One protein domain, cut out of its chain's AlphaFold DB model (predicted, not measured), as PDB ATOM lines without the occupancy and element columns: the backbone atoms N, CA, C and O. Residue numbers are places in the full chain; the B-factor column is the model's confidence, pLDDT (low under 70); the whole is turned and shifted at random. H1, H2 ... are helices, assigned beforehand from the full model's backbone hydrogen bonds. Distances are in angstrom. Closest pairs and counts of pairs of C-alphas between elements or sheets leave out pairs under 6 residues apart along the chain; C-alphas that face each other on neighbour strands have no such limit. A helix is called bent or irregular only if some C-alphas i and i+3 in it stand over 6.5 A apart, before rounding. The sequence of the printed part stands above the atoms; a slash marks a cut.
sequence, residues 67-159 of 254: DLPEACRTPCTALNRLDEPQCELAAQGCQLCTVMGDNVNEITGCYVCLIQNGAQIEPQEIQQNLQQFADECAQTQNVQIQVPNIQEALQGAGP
ATOM      1  N   ASP A  67      10.563  35.366  19.903       77.62
ATOM      2  CA  ASP A  67      11.365  36.555  20.182       77.62
ATOM      3  C   ASP A  67      10.694  37.397  21.276       77.62
ATOM      4  O   ASP A  67       9.500  37.702  21.221       77.62
ATOM      5  N   LEU A  68      11.480  37.762  22.288       77.62
ATOM      6  CA  LEU A  68      11.043  38.657  23.355       77.62
ATOM      7  C   LEU A  68      10.724  40.041  22.761       77.62
ATOM      8  O   LEU A  68      11.472  40.501  21.890       77.62
ATOM      9  N   PRO A  69       9.685  40.748  23.249       80.19
ATOM     10  CA  PRO A  69       9.424  42.123  22.843       80.19
ATOM     11  C   PRO A  69      10.682  42.969  23.041       80.19
ATOM     12  O   PRO A  69      11.351  42.858  24.070       80.19
ATOM     13  N   GLU A  70      11.001  43.841  22.086       79.50
ATOM     14  CA  GLU A  70      12.225  44.650  22.137       79.50
ATOM     15  C   GLU A  70      12.279  45.539  23.394       79.50
ATOM     16  O   GLU A  70      13.339  45.708  23.992       79.50
ATOM     17  N   ALA A  71      11.112  45.973  23.884       76.06
ATOM     18  CA  ALA A  71      10.956  46.683  25.154       76.06
ATOM     19  C   ALA A  71      11.380  45.857  26.387       76.06
ATOM     20  O   ALA A  71      11.828  46.425  27.381       76.06
ATOM     21  N   CYS A  72      11.276  44.526  26.325       82.12
ATOM     22  CA  CYS A  72      11.649  43.633  27.420       82.12
ATOM     23  C   CYS A  72      13.069  43.078  27.299       82.12
ATOM     24  O   CYS A  72      13.566  42.501  28.260       82.12
ATOM     25  N   ARG A  73      13.772  43.280  26.175       80.12
ATOM     26  CA  ARG A  73      15.146  42.776  26.011       80.12
ATOM     27  C   ARG A  73      16.090  43.302  27.087       80.12
ATOM     28  O   ARG A  73      16.795  42.508  27.696       80.12
ATOM     29  N   THR A  74      16.081  44.610  27.339       76.00
ATOM     30  CA  THR A  74      16.953  45.258  28.331       76.00
ATOM     31  C   THR A  74      16.706  44.756  29.758       76.00
ATOM     32  O   THR A  74      17.661  44.249  30.348       76.00
ATOM     33  N   PRO A  75      15.475  44.807  30.316       72.88
ATOM     34  CA  PRO A  75      15.228  44.312  31.675       72.88
ATOM     35  C   PRO A  75      15.425  42.793  31.799       72.88
ATOM     36  O   PRO A  75      15.791  42.312  32.864       72.88
ATOM     37  N   CYS A  76      15.251  42.027  30.717       80.25
ATOM     38  CA  CYS A  76      15.463  40.578  30.720       80.25
ATOM     39  C   CYS A  76      16.913  40.143  30.465       80.25
ATOM     40  O   CYS A  76      17.195  38.946  30.489       80.25
ATOM     41  N   THR A  77      17.863  41.064  30.269       78.81
ATOM     42  CA  THR A  77      19.285  40.688  30.144       78.81
ATOM     43  C   THR A  77      19.826  40.006  31.402       78.81
ATOM     44  O   THR A  77      20.691  39.138  31.285       78.81
ATOM     45  N   ALA A  78      19.278  40.320  32.580       72.50
ATOM     46  CA  ALA A  78      19.605  39.643  33.832       72.50
ATOM     47  C   ALA A  78      19.272  38.140  33.792       72.50
ATOM     48  O   ALA A  78      20.044  37.333  34.299       72.50
ATOM     49  N   LEU A  79      18.183  37.742  33.116       72.06
ATOM     50  CA  LEU A  79      17.826  36.328  32.948       72.06
ATOM     51  C   LEU A  79      18.804  35.584  32.033       72.06
ATOM     52  O   LEU A  79      19.122  34.433  32.302       72.06
ATOM     53  N   ASN A  80      19.340  36.231  30.994       70.88
ATOM     54  CA  ASN A  80      20.351  35.596  30.136       70.88
ATOM     55  C   ASN A  80      21.646  35.283  30.899       70.88
ATOM     56  O   ASN A  80      22.350  34.343  30.547       70.88
ATOM     57  N   ARG A  81      21.947  36.022  31.975       68.56
ATOM     58  CA  ARG A  81      23.079  35.706  32.863       68.56
ATOM     59  C   ARG A  81      22.850  34.442  33.695       68.56
ATOM     60  O   ARG A  81      23.814  33.909  34.233       68.56
ATOM     61  N   LEU A  82      21.605  33.970  33.801       65.69
ATOM     62  CA  LEU A  82      21.260  32.716  34.472       65.69
ATOM     63  C   LEU A  82      21.357  31.498  33.541       65.69
ATOM     64  O   LEU A  82      21.470  30.388  34.049       65.69
ATOM     65  N   ASP A  83      21.310  31.686  32.213       63.03
ATOM     66  CA  ASP A  83      21.332  30.585  31.226       63.03
ATOM     67  C   ASP A  83      22.758  30.061  30.967       63.03
ATOM     68  O   ASP A  83      22.955  28.879  30.691       63.03
ATOM     69  N   GLU A  84      23.773  30.904  31.174       59.97
ATOM     70  CA  GLU A  84      25.179  30.499  31.260       59.97
ATOM     71  C   GLU A  84      25.680  30.625  32.704       59.97
ATOM     72  O   GLU A  84      26.493  31.509  33.007       59.97
ATOM     73  N   PRO A  85      25.234  29.761  33.635       52.50
ATOM     74  CA  PRO A  85      25.873  29.726  34.927       52.50
ATOM     75  C   PRO A  85      27.292  29.208  34.685       52.50
ATOM     76  O   PRO A  85      27.516  28.008  34.552       52.50
ATOM     77  N   GLN A  86      28.290  30.094  34.698       47.91
ATOM     78  CA  GLN A  86      29.697  29.703  34.868       47.91
ATOM     79  C   GLN A  86      29.961  29.162  36.290       47.91
ATOM     80  O   GLN A  86      31.045  29.308  36.848       47.91
ATOM     81  N   CYS A  87      28.954  28.539  36.901       47.69
ATOM     82  CA  CYS A  87      29.078  27.756  38.107       47.69
ATOM     83  C   CYS A  87      29.635  26.396  37.705       47.69
ATOM     84  O   CYS A  87      28.901  25.454  37.414       47.69
ATOM     85  N   GLU A  88      30.956  26.281  37.707       46.84
ATOM     86  CA  GLU A  88      31.586  24.977  37.821       46.84
ATOM     87  C   GLU A  88      31.143  24.399  39.178       46.84
ATOM     88  O   GLU A  88      31.567  24.864  40.234       46.84
ATOM     89  N   LEU A  89      30.207  23.442  39.144       47.47
ATOM     90  CA  LEU A  89      29.492  22.819  40.274       47.47
ATOM     91  C   LEU A  89      30.398  22.117  41.321       47.47
ATOM     92  O   LEU A  89      29.923  21.327  42.133       47.47
ATOM     93  N   ALA A  90      31.708  22.351  41.295       42.12
ATOM     94  CA  ALA A  90      32.712  21.529  41.956       42.12
ATOM     95  C   ALA A  90      33.177  22.035  43.334       42.12
ATOM     96  O   ALA A  90      33.939  21.331  43.995       42.12
ATOM     97  N   ALA A  91      32.727  23.195  43.825       42.88
ATOM     98  CA  ALA A  91      33.073  23.642  45.178       42.88
ATOM     99  C   ALA A  91      31.894  24.324  45.892       42.88
ATOM    100  O   ALA A  91      31.184  25.134  45.310       42.88
ATOM    101  N   GLN A  92      31.709  23.936  47.157       45.97
ATOM    102  CA  GLN A  92      30.713  24.378  48.143       45.97
ATOM    103  C   GLN A  92      30.010  25.724  47.844       45.97
ATOM    104  O   GLN A  92      30.640  26.774  47.881       45.97
ATOM    105  N   GLY A  93      28.680  25.691  47.665       49.56
ATOM    106  CA  GLY A  93      27.800  26.814  48.036       49.56
ATOM    107  C   GLY A  93      27.903  28.084  47.185       49.56
ATOM    108  O   GLY A  93      28.095  29.168  47.716       49.56
ATOM    109  N   CYS A  94      27.778  27.908  45.871       54.91
ATOM    110  CA  CYS A  94      27.485  28.848  44.781       54.91
ATOM    111  C   CYS A  94      27.190  30.336  45.088       54.91
ATOM    112  O   CYS A  94      26.158  30.672  45.654       54.91
ATOM    113  N   GLN A  95      27.923  31.237  44.420       65.25
ATOM    114  CA  GLN A  95      27.566  32.658  44.223       65.25
ATOM    115  C   GLN A  95      26.163  32.901  43.626       65.25
ATOM    116  O   GLN A  95      25.715  34.042  43.577       65.25
ATOM    117  N   LEU A  96      25.455  31.860  43.175       78.75
ATOM    118  CA  LEU A  96      24.131  31.967  42.568       78.75
ATOM    119  C   LEU A  96      23.112  32.668  43.477       78.75
ATOM    120  O   LEU A  96      22.361  33.496  42.982       78.75
ATOM    121  N   CYS A  97      23.100  32.394  44.786       82.12
ATOM    122  CA  CYS A  97      22.164  33.053  45.704       82.12
ATOM    123  C   CYS A  97      22.490  34.536  45.904       82.12
ATOM    124  O   CYS A  97      21.578  35.352  45.968       82.12
ATOM    125  N   THR A  98      23.775  34.903  45.948       80.06
ATOM    126  CA  THR A  98      24.205  36.309  46.007       80.06
ATOM    127  C   THR A  98      23.860  37.037  44.712       80.06
ATOM    128  O   THR A  98      23.226  38.085  44.749       80.06
ATOM    129  N   VAL A  99      24.182  36.438  43.563       80.25
ATOM    130  CA  VAL A  99      23.855  36.990  42.242       80.25
ATOM    131  C   VAL A  99      22.342  37.142  42.095       80.25
ATOM    132  O   VAL A  99      21.869  38.210  41.730       80.25
ATOM    133  N   MET A 100      21.553  36.124  42.427       80.12
ATOM    134  CA  MET A 100      20.092  36.211  42.374       80.12
ATOM    135  C   MET A 100      19.538  37.227  43.372       80.12
ATOM    136  O   MET A 100      18.606  37.945  43.027       80.12
ATOM    137  N   GLY A 101      20.117  37.336  44.571       82.69
ATOM    138  CA  GLY A 101      19.737  38.341  45.563       82.69
ATOM    139  C   GLY A 101      19.908  39.766  45.042       82.69
ATOM    140  O   GLY A 101      18.974  40.562  45.120       82.69
ATOM    141  N   ASP A 102      21.052  40.061  44.422       83.25
ATOM    142  CA  ASP A 102      21.340  41.381  43.849       83.25
ATOM    143  C   ASP A 102      20.474  41.685  42.614       83.25
ATOM    144  O   ASP A 102      20.138  42.838  42.346       83.25
ATOM    145  N   ASN A 103      20.072  40.646  41.874       86.06
ATOM    146  CA  ASN A 103      19.327  40.778  40.621       86.06
ATOM    147  C   ASN A 103      17.817  40.510  40.764       86.06
ATOM    148  O   ASN A 103      17.097  40.615  39.771       86.06
ATOM    149  N   VAL A 104      17.291  40.208  41.959       87.38
ATOM    150  CA  VAL A 104      15.872  39.827  42.139       87.38
ATOM    151  C   VAL A 104      14.913  40.918  41.650       87.38
ATOM    152  O   VAL A 104      13.867  40.625  41.069       87.38
ATOM    153  N   ASN A 105      15.299  42.188  41.803       86.44
ATOM    154  CA  ASN A 105      14.529  43.331  41.312       86.44
ATOM    155  C   ASN A 105      14.558  43.440  39.780       86.44
ATOM    156  O   ASN A 105      13.531  43.735  39.171       86.44
ATOM    157  N   GLU A 106      15.700  43.162  39.146       87.62
ATOM    158  CA  GLU A 106      15.821  43.148  37.681       87.62
ATOM    159  C   GLU A 106      15.028  41.984  37.076       87.62
ATOM    160  O   GLU A 106      14.271  42.170  36.122       87.62
ATOM    161  N   ILE A 107      15.114  40.803  37.695       86.94
ATOM    162  CA  ILE A 107      14.338  39.613  37.326       86.94
ATOM    163  C   ILE A 107      12.838  39.905  37.442       86.94
ATOM    164  O   ILE A 107      12.079  39.649  36.505       86.94
ATOM    165  N   THR A 108      12.409  40.506  38.555       89.62
ATOM    166  CA  THR A 108      11.017  40.932  38.754       89.62
ATOM    167  C   THR A 108      10.587  41.920  37.667       89.62
ATOM    168  O   THR A 108       9.520  41.759  37.075       89.62
ATOM    169  N   GLY A 109      11.435  42.900  37.337       88.12
ATOM    170  CA  GLY A 109      11.186  43.864  36.263       88.12
ATOM    171  C   GLY A 109      11.016  43.209  34.889       88.12
ATOM    172  O   GLY A 109      10.127  43.596  34.129       88.12
ATOM    173  N   CYS A 110      11.804  42.176  34.581       89.56
ATOM    174  CA  CYS A 110      11.635  41.392  33.360       89.56
ATOM    175  C   CYS A 110      10.265  40.698  33.309       89.56
ATOM    176  O   CYS A 110       9.549  40.840  32.317       89.56
ATOM    177  N   TYR A 111       9.858  40.001  34.374       90.00
ATOM    178  CA  TYR A 111       8.555  39.325  34.413       90.00
ATOM    179  C   TYR A 111       7.384  40.302  34.296       90.00
ATOM    180  O   TYR A 111       6.454  40.049  33.529       90.00
ATOM    181  N   VAL A 112       7.450  41.445  34.987       90.75
ATOM    182  CA  VAL A 112       6.453  42.518  34.857       90.75
ATOM    183  C   VAL A 112       6.368  42.999  33.406       90.75
ATOM    184  O   VAL A 112       5.265  43.092  32.864       90.75
ATOM    185  N   CYS A 113       7.506  43.225  32.743       89.31
ATOM    186  CA  CYS A 113       7.529  43.614  31.332       89.31
ATOM    187  C   CYS A 113       6.863  42.563  30.433       89.31
ATOM    188  O   CYS A 113       6.053  42.913  29.573       89.31
ATOM    189  N   LEU A 114       7.156  41.276  30.640       89.06
ATOM    190  CA  LEU A 114       6.574  40.191  29.848       89.06
ATOM    191  C   LEU A 114       5.056  40.123  29.996       89.06
ATOM    192  O   LEU A 114       4.349  40.052  28.989       89.06
ATOM    193  N   ILE A 115       4.553  40.202  31.228       90.12
ATOM    194  CA  ILE A 115       3.114  40.181  31.513       90.12
ATOM    195  C   ILE A 115       2.424  41.384  30.855       90.12
ATOM    196  O   ILE A 115       1.404  41.220  30.185       90.12
ATOM    197  N   GLN A 116       3.007  42.583  30.960       89.12
ATOM    198  CA  GLN A 116       2.466  43.788  30.319       89.12
ATOM    199  C   GLN A 116       2.458  43.710  28.785       89.12
ATOM    200  O   GLN A 116       1.613  44.331  28.146       89.12
ATOM    201  N   ASN A 117       3.353  42.916  28.189       87.12
ATOM    202  CA  ASN A 117       3.426  42.690  26.743       87.12
ATOM    203  C   ASN A 117       2.660  41.432  26.285       87.12
ATOM    204  O   ASN A 117       2.887  40.929  25.184       87.12
ATOM    205  N   GLY A 118       1.731  40.928  27.102       88.88
ATOM    206  CA  GLY A 118       0.807  39.860  26.712       88.88
ATOM    207  C   GLY A 118       1.378  38.447  26.822       88.88
ATOM    208  O   GLY A 118       0.789  37.509  26.278       88.88
ATOM    209  N   ALA A 119       2.499  38.260  27.525       88.81
ATOM    210  CA  ALA A 119       2.944  36.921  27.881       88.81
ATOM    211  C   ALA A 119       1.913  36.274  28.821       88.81
ATOM    212  O   ALA A 119       1.533  36.846  29.841       88.81
ATOM    213  N   GLN A 120       1.469  35.063  28.478       88.69
ATOM    214  CA  GLN A 120       0.560  34.280  29.317       88.69
ATOM    215  C   GLN A 120       1.345  33.577  30.426       88.69
ATOM    216  O   GLN A 120       1.591  32.374  30.353       88.69
ATOM    217  N   ILE A 121       1.798  34.356  31.406       88.44
ATOM    218  CA  ILE A 121       2.487  33.864  32.598       88.44
ATOM    219  C   ILE A 121       1.649  34.268  33.806       88.44
ATOM    220  O   ILE A 121       1.297  35.441  33.949       88.44
ATOM    221  N   GLU A 122       1.302  33.305  34.655       93.12
ATOM    222  CA  GLU A 122       0.496  33.573  35.840       93.12
ATOM    223  C   GLU A 122       1.385  34.195  36.937       93.12
ATOM    224  O   GLU A 122       2.380  33.583  37.333       93.12
ATOM    225  N   PRO A 123       1.068  35.398  37.454       90.81
ATOM    226  CA  PRO A 123       1.910  36.071  38.452       90.81
ATOM    227  C   PRO A 123       2.157  35.235  39.715       90.81
ATOM    228  O   PRO A 123       3.220  35.326  40.327       90.81
ATOM    229  N   GLN A 124       1.180  34.402  40.085       93.56
ATOM    230  CA  GLN A 124       1.242  33.526  41.254       93.56
ATOM    231  C   GLN A 124       2.312  32.440  41.101       93.56
ATOM    232  O   GLN A 124       3.044  32.174  42.052       93.56
ATOM    233  N   GLU A 125       2.456  31.871  39.903       91.12
ATOM    234  CA  GLU A 125       3.469  30.853  39.611       91.12
ATOM    235  C   GLU A 125       4.882  31.442  39.713       91.12
ATOM    236  O   GLU A 125       5.773  30.847  40.319       91.12
ATOM    237  N   ILE A 126       5.090  32.659  39.196       90.44
ATOM    238  CA  ILE A 126       6.390  33.336  39.296       90.44
ATOM    239  C   ILE A 126       6.720  33.653  40.760       90.44
ATOM    240  O   ILE A 126       7.842  33.403  41.200       90.44
ATOM    241  N   GLN A 127       5.748  34.162  41.527       93.50
ATOM    242  CA  GLN A 127       5.933  34.454  42.951       93.50
ATOM    243  C   GLN A 127       6.324  33.191  43.724       93.50
ATOM    244  O   GLN A 127       7.245  33.231  44.539       93.50
ATOM    245  N   GLN A 128       5.652  32.069  43.451       93.94
ATOM    246  CA  GLN A 128       5.938  30.788  44.086       93.94
ATOM    247  C   GLN A 128       7.345  30.289  43.743       93.94
ATOM    248  O   GLN A 128       8.078  29.887  44.644       93.94
ATOM    249  N   ASN A 129       7.747  30.367  42.473       88.06
ATOM    250  CA  ASN A 129       9.073  29.933  42.029       88.06
ATOM    251  C   ASN A 129      10.196  30.785  42.642       88.06
ATOM    252  O   ASN A 129      11.205  30.242  43.093       88.06
ATOM    253  N   LEU A 130      10.021  32.109  42.708       89.56
ATOM    254  CA  LEU A 130      10.993  32.994  43.356       89.56
ATOM    255  C   LEU A 130      11.070  32.749  44.867       89.56
ATOM    256  O   LEU A 130      12.167  32.759  45.422       89.56
ATOM    257  N   GLN A 131       9.933  32.503  45.526       94.00
ATOM    258  CA  GLN A 131       9.908  32.180  46.953       94.00
ATOM    259  C   GLN A 131      10.603  30.851  47.238       94.00
ATOM    260  O   GLN A 131      11.448  30.788  48.125       94.00
ATOM    261  N   GLN A 132      10.313  29.817  46.448       91.62
ATOM    262  CA  GLN A 132      10.971  28.520  46.576       91.62
ATOM    263  C   GLN A 132      12.491  28.648  46.423       91.62
ATOM    264  O   GLN A 132      13.238  28.080  47.216       91.62
ATOM    265  N   PHE A 133      12.950  29.428  45.443       87.75
ATOM    266  CA  PHE A 133      14.371  29.699  45.260       87.75
ATOM    267  C   PHE A 133      14.981  30.438  46.463       87.75
ATOM    268  O   PHE A 133      16.056  30.072  46.940       87.75
ATOM    269  N   ALA A 134      14.300  31.464  46.981       89.88
ATOM    270  CA  ALA A 134      14.749  32.195  48.162       89.88
ATOM    271  C   ALA A 134      14.866  31.282  49.394       89.88
ATOM    272  O   ALA A 134      15.851  31.372  50.130       89.88
ATOM    273  N   ASP A 135      13.911  30.371  49.585       91.06
ATOM    274  CA  ASP A 135      13.917  29.397  50.677       91.06
ATOM    275  C   ASP A 135      15.069  28.389  50.524       91.06
ATOM    276  O   ASP A 135      15.742  28.058  51.502       91.06
ATOM    277  N   GLU A 136      15.348  27.930  49.302       87.38
ATOM    278  CA  GLU A 136      16.486  27.052  49.010       87.38
ATOM    279  C   GLU A 136      17.823  27.752  49.293       87.38
ATOM    280  O   GLU A 136      18.713  27.173  49.923       87.38
ATOM    281  N   CYS A 137      17.952  29.027  48.921       88.12
ATOM    282  CA  CYS A 137      19.113  29.850  49.256       88.12
ATOM    283  C   CYS A 137      19.279  30.061  50.764       88.12
ATOM    284  O   CYS A 137      20.399  29.982  51.284       88.12
ATOM    285  N   ALA A 138      18.178  30.261  51.488       90.25
ATOM    286  CA  ALA A 138      18.202  30.368  52.939       90.25
ATOM    287  C   ALA A 138      18.677  29.058  53.586       90.25
ATOM    288  O   ALA A 138      19.492  29.089  54.506       90.25
ATOM    289  N   GLN A 139      18.232  27.906  53.080       88.38
ATOM    290  CA  GLN A 139      18.623  26.596  53.612       88.38
ATOM    291  C   GLN A 139      20.070  26.218  53.285       88.38
ATOM    292  O   GLN A 139      20.760  25.646  54.127       88.38
ATOM    293  N   THR A 140      20.534  26.518  52.073       84.88
ATOM    294  CA  THR A 140      21.847  26.065  51.588       84.88
ATOM    295  C   THR A 140      22.983  27.016  51.944       84.88
ATOM    296  O   THR A 140      24.100  26.560  52.183       84.88
ATOM    297  N   GLN A 141      22.717  28.324  51.992       85.00
ATOM    298  CA  GLN A 141      23.751  29.355  52.141       85.00
ATOM    299  C   GLN A 141      23.483  30.336  53.283       85.00
ATOM    300  O   GLN A 141      24.288  31.239  53.502       85.00
ATOM    301  N   ASN A 142      22.379  30.174  54.022       87.81
ATOM    302  CA  ASN A 142      21.958  31.106  55.071       87.81
ATOM    303  C   ASN A 142      21.805  32.554  54.557       87.81
ATOM    304  O   ASN A 142      22.004  33.520  55.294       87.81
ATOM    305  N   VAL A 143      21.461  32.705  53.274       86.44
ATOM    306  CA  VAL A 143      21.177  33.992  52.632       86.44
ATOM    307  C   VAL A 143      19.667  34.155  52.556       86.44
ATOM    308  O   VAL A 143      18.990  33.353  51.922       86.44
ATOM    309  N   GLN A 144      19.133  35.203  53.181       91.06
ATOM    310  CA  GLN A 144      17.726  35.559  53.017       91.06
ATOM    311  C   GLN A 144      17.569  36.507  51.833       91.06
ATOM    312  O   GLN A 144      18.074  37.628  51.859       91.06
ATOM    313  N   ILE A 145      16.859  36.052  50.806       90.94
ATOM    314  CA  ILE A 145      16.504  36.866  49.645       90.94
ATOM    315  C   ILE A 145      15.091  37.394  49.868       90.94
ATOM    316  O   ILE A 145      14.154  36.622  50.073       90.94
ATOM    317  N   GLN A 146      14.927  38.714  49.836       93.56
ATOM    318  CA  GLN A 146      13.606  39.321  49.922       93.56
ATOM    319  C   GLN A 146      12.945  39.276  48.546       93.56
ATOM    320  O   GLN A 146      13.366  39.976  47.628       93.56
ATOM    321  N   VAL A 147      11.923  38.433  48.399       93.25
ATOM    322  CA  VAL A 147      11.187  38.295  47.140       93.25
ATOM    323  C   VAL A 147      10.144  39.412  47.039       93.25
ATOM    324  O   VAL A 147       9.257  39.486  47.894       93.25
ATOM    325  N   PRO A 148      10.213  40.289  46.020       92.06
ATOM    326  CA  PRO A 148       9.207  41.324  45.817       92.06
ATOM    327  C   PRO A 148       7.836  40.709  45.534       92.06
ATOM    328  O   PRO A 148       7.736  39.641  44.931       92.06
ATOM    329  N   ASN A 149       6.767  41.396  45.930       93.44
ATOM    330  CA  ASN A 149       5.416  41.002  45.552       93.44
ATOM    331  C   ASN A 149       5.144  41.438  44.105       93.44
ATOM    332  O   ASN A 149       4.988  42.627  43.813       93.44
ATOM    333  N   ILE A 150       5.069  40.475  43.187       91.62
ATOM    334  CA  ILE A 150       4.854  40.740  41.757       91.62
ATOM    335  C   ILE A 150       3.499  41.413  41.518       91.62
ATOM    336  O   ILE A 150       3.378  42.261  40.634       91.62
ATOM    337  N   GLN A 151       2.486  41.095  42.325       91.94
ATOM    338  CA  GLN A 151       1.158  41.690  42.206       91.94
ATOM    339  C   GLN A 151       1.181  43.188  42.516       91.94
ATOM    340  O   GLN A 151       0.498  43.963  41.847       91.94
ATOM    341  N   GLU A 152       1.956  43.597  43.520       90.81
ATOM    342  CA  GLU A 152       2.158  45.009  43.854       90.81
ATOM    343  C   GLU A 152       2.991  45.709  42.780       90.81
ATOM    344  O   GLU A 152       2.641  46.810  42.361       90.81
ATOM    345  N   ALA A 153       4.033  45.051  42.263       89.12
ATOM    346  CA  ALA A 153       4.847  45.586  41.174       89.12
ATOM    347  C   ALA A 153       4.025  45.816  39.892       89.12
ATOM    348  O   ALA A 153       4.173  46.847  39.241       89.12
ATOM    349  N   LEU A 154       3.102  44.906  39.564       90.19
ATOM    350  CA  LEU A 154       2.168  45.058  38.443       90.19
ATOM    351  C   LEU A 154       1.193  46.227  38.643       90.19
ATOM    352  O   LEU A 154       0.858  46.907  37.678       90.19
ATOM    353  N   GLN A 155       0.742  46.465  39.877       89.50
ATOM    354  CA  GLN A 155      -0.173  47.564  40.212       89.50
ATOM    355  C   GLN A 155       0.535  48.925  40.280       89.50
ATOM    356  O   GLN A 155      -0.061  49.946  39.942       89.50
ATOM    357  N   GLY A 156       1.799  48.945  40.712       80.19
ATOM    358  CA  GLY A 156       2.631  50.145  40.822       80.19
ATOM    359  C   GLY A 156       3.303  50.560  39.512       80.19
ATOM    360  O   GLY A 156       3.620  51.737  39.336       80.19
ATOM    361  N   ALA A 157       3.468  49.633  38.567       64.38
ATOM    362  CA  ALA A 157       3.963  49.902  37.221       64.38
ATOM    363  C   ALA A 157       2.875  50.544  36.341       64.38
ATOM    364  O   ALA A 157       2.505  50.034  35.285       64.38
ATOM    365  N   GLY A 158       2.363  51.701  36.766       53.84
ATOM    366  CA  GLY A 158       1.804  52.656  35.815       53.84
ATOM    367  C   GLY A 158       2.892  53.079  34.811       53.84
ATOM    368  O   GLY A 158       4.076  52.899  35.088       53.84
ATOM    369  N   PRO A 159       2.540  53.678  33.661       49.88
ATOM    370  CA  PRO A 159       3.476  54.026  32.579       49.88
ATOM    371  C   PRO A 159       4.514  55.124  32.924       49.88
ATOM    372  O   PRO A 159       5.007  55.816  32.036       49.88
TER     373      PRO A 159
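AT A GLANCE: This is residues 67 to 159 of the 254 residues of an uncharacterized protein of Pterula gracilis (UniProt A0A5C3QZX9). A long, kinked helix, H3, lies in the middle, with H4 running back alongside it as a loose helical hairpin. The short H1 and H2 cover H3 on one side, the short H5 packs on both long helices near the end where H3 runs over to H4, and the link from H2 to H3 makes a wide loop at the other end. The printed part has 93 residues, with five named helices in the order H1, H2, H3, H4, H5 and no named strand; its class is all helix. It is compact, with a radius of gyration of the C-alphas of 14.0 A, and elongated, spanning 43 by 25 by 19 A.

IN THESE COORDINATES: H3, residues 96 to 116, is 27.6 A long and begins at C-alpha 96 (24.131, 31.967, 42.568). It is irregular, with C-alphas 102 and 105 7.5 A apart, and has a kink of 62 degrees near residue 103. H4, residues 123 to 141, is 26.6 A long. H1, residues 70 to 73, spans 5.2 A; H2, residues 77 to 83, spans 10.4 A; H5, residues 150 to 156, spans 9.7 A and ends at C-alpha 156 (2.631, 50.145, 40.822).

HOW THE PARTS SIT: H3 is the hub, touching the other four. The hairpin partners H3 and H4 only just touch, with 3 pairs of C-alphas within 8 A, closest Cys 97 and Cys 137 at 5.7 A; they run opposite ways at a shallow tilt of 2 degrees. H2 touches H3 at a steep tilt of 59 degrees, closest C-alphas Ala 78 and Ile 107, 6.3 A. H1 touches H3, closest C-alphas Cys 72 and Cys 113, 5.7 A. H5 touches H3, closest C-alphas Val 112 and Leu 154, 6.1 A, and H4, closest C-alphas Pro 123 and Ile 150, 6.4 A. H1 and H2 are apart from H4 and H5. Every O i to N i+4 pair is within hydrogen-bond range in H4 and H5, but 15 of 17 in H3 and 1 of 3 in H2, where 4 of 4 O i to N i+3 pairs are; H1 is too short for such an i+4 pair.

THE WHOLE: The two C-alphas farthest apart, Ala 90 and Pro 159, are 44.7 A apart. The printed part has no cut; the link from H2 to H3, 12 residues, is long. Mean pLDDT of the printed part is 80.1, with residues 81 to 95 and 157 to 159 under 70.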